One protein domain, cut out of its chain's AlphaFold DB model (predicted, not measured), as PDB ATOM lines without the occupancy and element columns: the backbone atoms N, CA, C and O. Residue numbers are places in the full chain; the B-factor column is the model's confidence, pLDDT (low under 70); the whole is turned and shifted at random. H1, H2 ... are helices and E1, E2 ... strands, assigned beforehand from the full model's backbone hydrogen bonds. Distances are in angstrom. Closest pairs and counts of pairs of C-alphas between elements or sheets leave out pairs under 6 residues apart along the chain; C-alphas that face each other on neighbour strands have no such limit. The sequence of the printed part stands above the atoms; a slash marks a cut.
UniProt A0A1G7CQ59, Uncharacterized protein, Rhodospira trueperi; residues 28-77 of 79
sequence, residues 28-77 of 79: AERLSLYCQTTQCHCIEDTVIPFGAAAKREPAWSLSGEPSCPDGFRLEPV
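Overview. This is residues 28 to 77 of the 79 residues of an uncharacterized protein of Rhodospira trueperi (UniProt A0A1G7CQ59). Two short strands, E1 and E2, form a small antiparallel ribbon in the middle, with one short helix, H1, near E2, and a long loop between the strands makes the length. This loop, residues 45 to 71, reaches to one end of the model around Phe 50 and to the other around Ser 63, and passes E1 between these two turns. The printed part has 50 residues, with one named helix and two named strands in the order H1, E1, E2; the class is mixed, helices and strands, though under half of the residues are in named elements. The whole is compact, with a radius of gyration of the C-alphas of 11.1 A, and its C-alphas span 36 by 18 by 16 A.

Arrangement. Begin with H1, residues 28 to 37, where 5 of 6 O i to N i+4 pairs are within hydrogen-bond range. Go on to E1, residues 40 to 44, and then to E2, residues 72 to 76; these two strands are antiparallel neighbours and form a hairpin, with 145 degrees between their directions. Look across the pair and you will find N 41 and O 75 at 2.9 A and N 73 and O 43 at 2.8 A, both within hydrogen-bond range. The C-alphas of Cys 40 and Pro 76 face each other at 4.3 A. Between H1 and E2 the closest C-alphas are those of Cys 35 and Pro 76, 6.8 A apart, and 4 pairs are within 8 A. Outside the named strands, residues 55 to 56 pair antiparallel with residues 42 to 43 of E1, and residues 59 to 60 pair antiparallel with residues 66 to 67.

Along the chain. Find C-alpha 28 at (204.007, 197.612, 151.166); from there H1 runs 14.5 A to C-alpha 37. Next find C-alpha 40 at (215.171, 198.104, 145.408), where E1 begins; it runs 13.1 A to C-alpha 44. E2 runs 13.0 A from C-alpha 72 to C-alpha 76 at (214.491, 201.459, 148.002).

Size, cuts and confidence. The two C-alphas farthest apart are those of Phe 50 and Ser 63, at 37.0 A, while the first and last printed C-alphas, of Ala 28 and Val 77, are 15.4 A apart. The printed part has no cut. The link from H1 to E1 is tight, with 2 residues, and the link from E1 to E2 is long, with 27 residues. The mean pLDDT of the printed part is 78.4; look for values under 70 at residues 28 to 29, 32, 47 and 49 to 51.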
ATOM      1  N   ALA A  28     203.388 198.732 151.870       63.84
ATOM      2  CA  ALA A  28     204.007 197.612 151.166       63.84
ATOM      3  C   ALA A  28     203.570 197.541 149.693       63.84
ATOM      4  O   ALA A  28     204.398 197.271 148.820       63.84
ATOM      5  N   GLU A  29     202.300 197.832 149.394       66.69
ATOM      6  CA  GLU A  29     201.799 197.922 148.018       66.69
ATOM      7  C   GLU A  29     202.430 199.116 147.288       66.69
ATOM      8  O   GLU A  29     202.946 198.974 146.177       66.69
ATOM      9  N   ARG A  30     202.501 200.283 147.944       72.00
ATOM     10  CA  ARG A  30     203.159 201.471 147.387       72.00
ATOM     11  C   ARG A  30     204.655 201.253 147.155       72.00
ATOM     12  O   ARG A  30     205.166 201.679 146.123       72.00
ATOM     13  N   LEU A  31     205.352 200.583 148.073       70.75
ATOM     14  CA  LEU A  31     206.756 200.198 147.909       70.75
ATOM     15  C   LEU A  31     206.929 199.195 146.771       70.75
ATOM     16  O   LEU A  31     207.834 199.360 145.965       70.75
ATOM     17  N   SER A  32     206.036 198.215 146.636       67.06
ATOM     18  CA  SER A  32     206.084 197.250 145.532       67.06
ATOM     19  C   SER A  32     205.918 197.932 144.173       67.06
ATOM     20  O   SER A  32     206.679 197.650 143.249       67.06
ATOM     21  N   LEU A  33     204.984 198.883 144.056       74.06
ATOM     22  CA  LEU A  33     204.812 199.709 142.855       74.06
ATOM     23  C   LEU A  33     206.019 200.619 142.602       74.06
ATOM     24  O   LEU A  33     206.474 200.745 141.470       74.06
ATOM     25  N   TYR A  34     206.573 201.228 143.651       79.56
ATOM     26  CA  TYR A  34     207.767 202.062 143.537       79.56
ATOM     27  C   TYR A  34     208.969 201.251 143.046       79.56
ATOM     28  O   TYR A  34     209.682 201.684 142.141       79.56
ATOM     29  N   CYS A  35     209.145 200.045 143.580       77.25
ATOM     30  CA  CYS A  35     210.223 199.136 143.226       77.25
ATOM     31  C   CYS A  35     210.092 198.554 141.816       77.25
ATOM     32  O   CYS A  35     211.098 198.172 141.233       77.25
ATOM     33  N   GLN A  36     208.894 198.538 141.221       75.25
ATOM     34  CA  GLN A  36     208.739 198.230 139.792       75.25
ATOM     35  C   GLN A  36     209.383 199.293 138.890       75.25
ATOM     36  O   GLN A  36     209.815 198.982 137.782       75.25
ATOM     37  N   THR A  37     209.460 200.543 139.355       78.44
ATOM     38  CA  THR A  37     210.033 201.671 138.596       78.44
ATOM     39  C   THR A  37     211.421 202.107 139.070       78.44
ATOM     40  O   THR A  37     212.137 202.769 138.322       78.44
ATOM     41  N   THR A  38     211.809 201.728 140.287       75.38
ATOM     42  CA  THR A  38     213.042 202.148 140.960       75.38
ATOM     43  C   THR A  38     213.771 200.933 141.514       75.38
ATOM     44  O   THR A  38     213.150 199.988 141.984       75.38
ATOM     45  N   GLN A  39     215.103 200.943 141.498       76.50
ATOM     46  CA  GLN A  39     215.881 199.835 142.046       76.50
ATOM     47  C   GLN A  39     215.644 199.685 143.560       76.50
ATOM     48  O   GLN A  39     215.738 200.657 144.311       76.50
ATOM     49  N   CYS A  40     215.370 198.457 144.002       83.00
ATOM     50  CA  CYS A  40     215.171 198.104 145.408       83.00
ATOM     51  C   CYS A  40     216.012 196.888 145.805       83.00
ATOM     52  O   CYS A  40     216.352 196.048 144.967       83.00
ATOM     53  N   HIS A  41     216.314 196.781 147.100       87.94
ATOM     54  CA  HIS A  41     217.008 195.644 147.697       87.94
ATOM     55  C   HIS A  41     216.228 195.078 148.880       87.94
ATOM     56  O   HIS A  41     215.530 195.788 149.597       87.94
ATOM     57  N   CYS A  42     216.398 193.782 149.103       88.31
ATOM     58  CA  CYS A  42     216.000 193.131 150.337       88.31
ATOM     59  C   CYS A  42     217.096 193.353 151.377       88.31
ATOM     60  O   CYS A  42     218.234 192.926 151.172       88.31
ATOM     61  N   ILE A  43     216.767 194.017 152.476       86.81
ATOM     62  CA  ILE A  43     217.679 194.286 153.587       86.81
ATOM     63  C   ILE A  43     217.265 193.412 154.763       86.81
ATOM     64  O   ILE A  43     216.077 193.259 155.034       86.81
ATOM     65  N   GLU A  44     218.238 192.803 155.432       86.75
ATOM     66  CA  GLU A  44     217.982 192.002 156.626       86.75
ATOM     67  C   GLU A  44     217.283 192.854 157.697       86.75
ATOM     68  O   GLU A  44     217.746 193.944 158.030       86.75
ATOM     69  N   ASP A  45     216.166 192.361 158.232       78.75
ATOM     70  CA  ASP A  45     215.349 193.099 159.208       78.75
ATOM     71  C   ASP A  45     215.989 193.128 160.610       78.75
ATOM     72  O   ASP A  45     215.555 193.841 161.516       78.75
ATOM     73  N   THR A  46     217.075 192.373 160.795       75.88
ATOM     74  CA  THR A  46     217.820 192.333 162.052       75.88
ATOM     75  C   THR A  46     218.558 193.651 162.283       75.88
ATOM     76  O   THR A  46     219.342 194.115 161.456       75.88
ATOM     77  N   VAL A  47     218.366 194.233 163.469       66.56
ATOM     78  CA  VAL A  47     219.127 195.401 163.920       66.56
ATOM     79  C   VAL A  47     220.566 194.968 164.192       66.56
ATOM     80  O   VAL A  47     220.867 194.418 165.251       66.56
ATOM     81  N   ILE A  48     221.462 195.205 163.234       70.12
ATOM     82  CA  ILE A  48     222.896 194.964 163.410       70.12
ATOM     83  C   ILE A  48     223.514 196.194 164.098       70.12
ATOM     84  O   ILE A  48     223.591 197.255 163.479       70.12
ATOM     85  N   PRO A  49     223.970 196.092 165.364       61.56
ATOM     86  CA  PRO A  49     224.490 197.244 166.106       61.56
ATOM     87  C   PRO A  49     225.851 197.725 165.582       61.56
ATOM     88  O   PRO A  49     226.199 198.889 165.752       61.56
ATOM     89  N   PHE A  50     226.619 196.839 164.938       63.34
ATOM     90  CA  PHE A  50     227.908 197.150 164.325       63.34
ATOM     91  C   PHE A  50     228.072 196.335 163.039       63.34
ATOM     92  O   PHE A  50     228.209 195.115 163.094       63.34
ATOM     93  N   GLY A  51     228.052 197.003 161.885       67.38
ATOM     94  CA  GLY A  51     228.194 196.369 160.572       67.38
ATOM     95  C   GLY A  51     227.189 196.895 159.550       67.38
ATOM     96  O   GLY A  51     226.351 197.736 159.863       67.38
ATOM     97  N   ALA A  52     227.292 196.408 158.314       73.56
ATOM     98  CA  ALA A  52     226.298 196.663 157.277       73.56
ATOM     99  C   ALA A  52     225.265 195.528 157.275       73.56
ATOM    100  O   ALA A  52     225.649 194.357 157.287       73.56
ATOM    101  N   ALA A  53     223.976 195.872 157.240       79.44
ATOM    102  CA  ALA A  53     222.909 194.894 157.053       79.44
ATOM    103  C   ALA A  53     223.113 194.133 155.735       79.44
ATOM    104  O   ALA A  53     223.503 194.727 154.721       79.44
ATOM    105  N   ALA A  54     222.860 192.823 155.744       81.62
ATOM    106  CA  ALA A  54     222.960 192.019 154.536       81.62
ATOM    107  C   ALA A  54     221.931 192.513 153.508       81.62
ATOM    108  O   ALA A  54     220.742 192.626 153.810       81.62
ATOM    109  N   LYS A  55     222.403 192.817 152.296       83.44
ATOM    110  CA  LYS A  55     221.570 193.246 151.170       83.44
ATOM    111  C   LYS A  55     221.498 192.131 150.141       83.44
ATOM    112  O   LYS A  55     222.514 191.512 149.822       83.44
ATOM    113  N   ARG A  56     220.307 191.878 149.614       83.75
ATOM    114  CA  ARG A  56     220.052 190.876 148.577       83.75
ATOM    115  C   ARG A  56     219.156 191.452 147.493       83.75
ATOM    116  O   ARG A  56     218.397 192.390 147.729       83.75
ATOM    117  N   GLU A  57     219.245 190.892 146.295       83.12
ATOM    118  CA  GLU A  57     218.309 191.229 145.226       83.12
ATOM    119  C   GLU A  57     216.921 190.646 145.531       83.12
ATOM    120  O   GLU A  57     216.836 189.513 146.023       83.12
ATOM    121  N   PRO A  58     215.843 191.404 145.272       86.62
ATOM    122  CA  PRO A  58     214.491 190.893 145.414       86.62
ATOM    123  C   PRO A  58     214.206 189.822 144.364       86.62
ATOM    124  O   PRO A  58     214.675 189.887 143.225       86.62
ATOM    125  N   ALA A  59     213.408 188.832 144.750       87.31
ATOM    126  CA  ALA A  59     212.885 187.845 143.826       87.31
ATOM    127  C   ALA A  59     211.684 188.438 143.085       87.31
ATOM    128  O   ALA A  59     210.758 188.962 143.707       87.31
ATOM    129  N   TRP A  60     211.694 188.333 141.759       82.38
ATOM    130  CA  TRP A  60     210.649 188.884 140.904       82.38
ATOM    131  C   TRP A  60     209.670 187.799 140.483       82.38
ATOM    132  O   TRP A  60     210.062 186.763 139.940       82.38
ATOM    133  N   SER A  61     208.387 188.049 140.720       82.38
ATOM    134  CA  SER A  61     207.320 187.222 140.163       82.38
ATOM    135  C   SER A  61     207.137 187.490 138.663       82.38
ATOM    136  O   SER A  61     207.559 188.518 138.133       82.38
ATOM    137  N   LEU A  62     206.443 186.579 137.971       76.50
ATOM    138  CA  LEU A  62     206.059 186.769 136.563       76.50
ATOM    139  C   LEU A  62     205.119 187.969 136.358       76.50
ATOM    140  O   LEU A  62     205.041 188.494 135.251       76.50
ATOM    141  N   SER A  63     204.431 188.406 137.418       77.06
ATOM    142  CA  SER A  63     203.582 189.601 137.435       77.06
ATOM    143  C   SER A  63     204.378 190.903 137.585       77.06
ATOM    144  O   SER A  63     203.794 191.978 137.498       77.06
ATOM    145  N   GLY A  64     205.694 190.829 137.816       73.88
ATOM    146  CA  GLY A  64     206.536 191.997 138.077       73.88
ATOM    147  C   GLY A  64     206.483 192.489 139.525       73.88
ATOM    148  O   GLY A  64     207.031 193.538 139.828       73.88
ATOM    149  N   GLU A  65     205.860 191.747 140.440       78.62
ATOM    150  CA  GLU A  65     205.855 192.094 141.864       78.62
ATOM    151  C   GLU A  65     207.140 191.584 142.541       78.62
ATOM    152  O   GLU A  65     207.444 190.385 142.419       78.62
ATOM    153  N   PRO A  66     207.902 192.459 143.229       84.25
ATOM    154  CA  PRO A  66     209.097 192.072 143.964       84.25
ATOM    155  C   PRO A  66     208.740 191.443 145.317       84.25
ATOM    156  O   PRO A  66     207.792 191.844 145.985       84.25
ATOM    157  N   SER A  67     209.536 190.469 145.748       84.00
ATOM    158  CA  SER A  67     209.360 189.758 147.017       84.00
ATOM    159  C   SER A  67     210.705 189.488 147.695       84.00
ATOM    160  O   SER A  67     211.724 189.294 147.024       84.00
ATOM    161  N   CYS A  68     210.716 189.482 149.029       86.38
ATOM    162  CA  CYS A  68     211.903 189.187 149.830       86.38
ATOM    163  C   CYS A  68     211.768 187.840 150.552       86.38
ATOM    164  O   CYS A  68     210.660 187.460 150.929       86.38
ATOM    165  N   PRO A  69     212.883 187.111 150.752       83.38
ATOM    166  CA  PRO A  69     212.894 185.920 151.592       83.38
ATOM    167  C   PRO A  69     212.647 186.278 153.065       83.38
ATOM    168  O   PRO A  69     212.888 187.413 153.481       83.38
ATOM    169  N   ASP A  70     212.220 185.296 153.860       83.19
ATOM    170  CA  ASP A  70     211.981 185.474 155.294       83.19
ATOM    171  C   ASP A  70     213.188 186.093 156.018       83.19
ATOM    172  O   ASP A  70     214.338 185.708 155.794       83.19
ATOM    173  N   GLY A  71     212.911 187.052 156.906       82.06
ATOM    174  CA  GLY A  71     213.933 187.801 157.646       82.06
ATOM    175  C   GLY A  71     214.515 189.004 156.895       82.06
ATOM    176  O   GLY A  71     215.413 189.664 157.418       82.06
ATOM    177  N   PHE A  72     214.006 189.313 155.699       85.50
ATOM    178  CA  PHE A  72     214.387 190.489 154.923       85.50
ATOM    179  C   PHE A  72     213.166 191.344 154.590       85.50
ATOM    180  O   PHE A  72     212.085 190.826 154.310       85.50
ATOM    181  N   ARG A  73     213.361 192.661 154.550       84.00
ATOM    182  CA  ARG A  73     212.359 193.633 154.109       84.00
ATOM    183  C   ARG A  73     212.794 194.335 152.829       84.00
ATOM    184  O   ARG A  73     213.986 194.498 152.578       84.00
ATOM    185  N   LEU A  74     211.819 194.748 152.028       84.44
ATOM    186  CA  LEU A  74     212.049 195.473 150.782       84.44
ATOM    187  C   LEU A  74     212.315 196.952 151.095       84.44
ATOM    188  O   LEU A  74     211.465 197.600 151.700       84.44
ATOM    189  N   GLU A  75     213.457 197.488 150.670       82.88
ATOM    190  CA  GLU A  75     213.783 198.913 150.799       82.88
ATOM    191  C   GLU A  75     214.293 199.497 149.471       82.88
ATOM    192  O   GLU A  75     214.978 198.804 148.702       82.88
ATOM    193  N   PRO A  76     213.977 200.772 149.178       81.19
ATOM    194  CA  PRO A  76     214.491 201.459 148.002       81.19
ATOM    195  C   PRO A  76     216.002 201.680 148.107       81.19
ATOM    196  O   PRO A  76     216.545 201.935 149.183       81.19
ATOM    197  N   VAL A  77     216.699 201.603 146.973       77.31
ATOM    198  CA  VAL A  77     218.110 201.988 146.906       77.31
ATOM    199  C   VAL A  77     218.177 203.507 146.846       77.31
ATOM    200  O   VAL A  77     218.047 204.089 145.771       77.31
TER     201      VAL A  77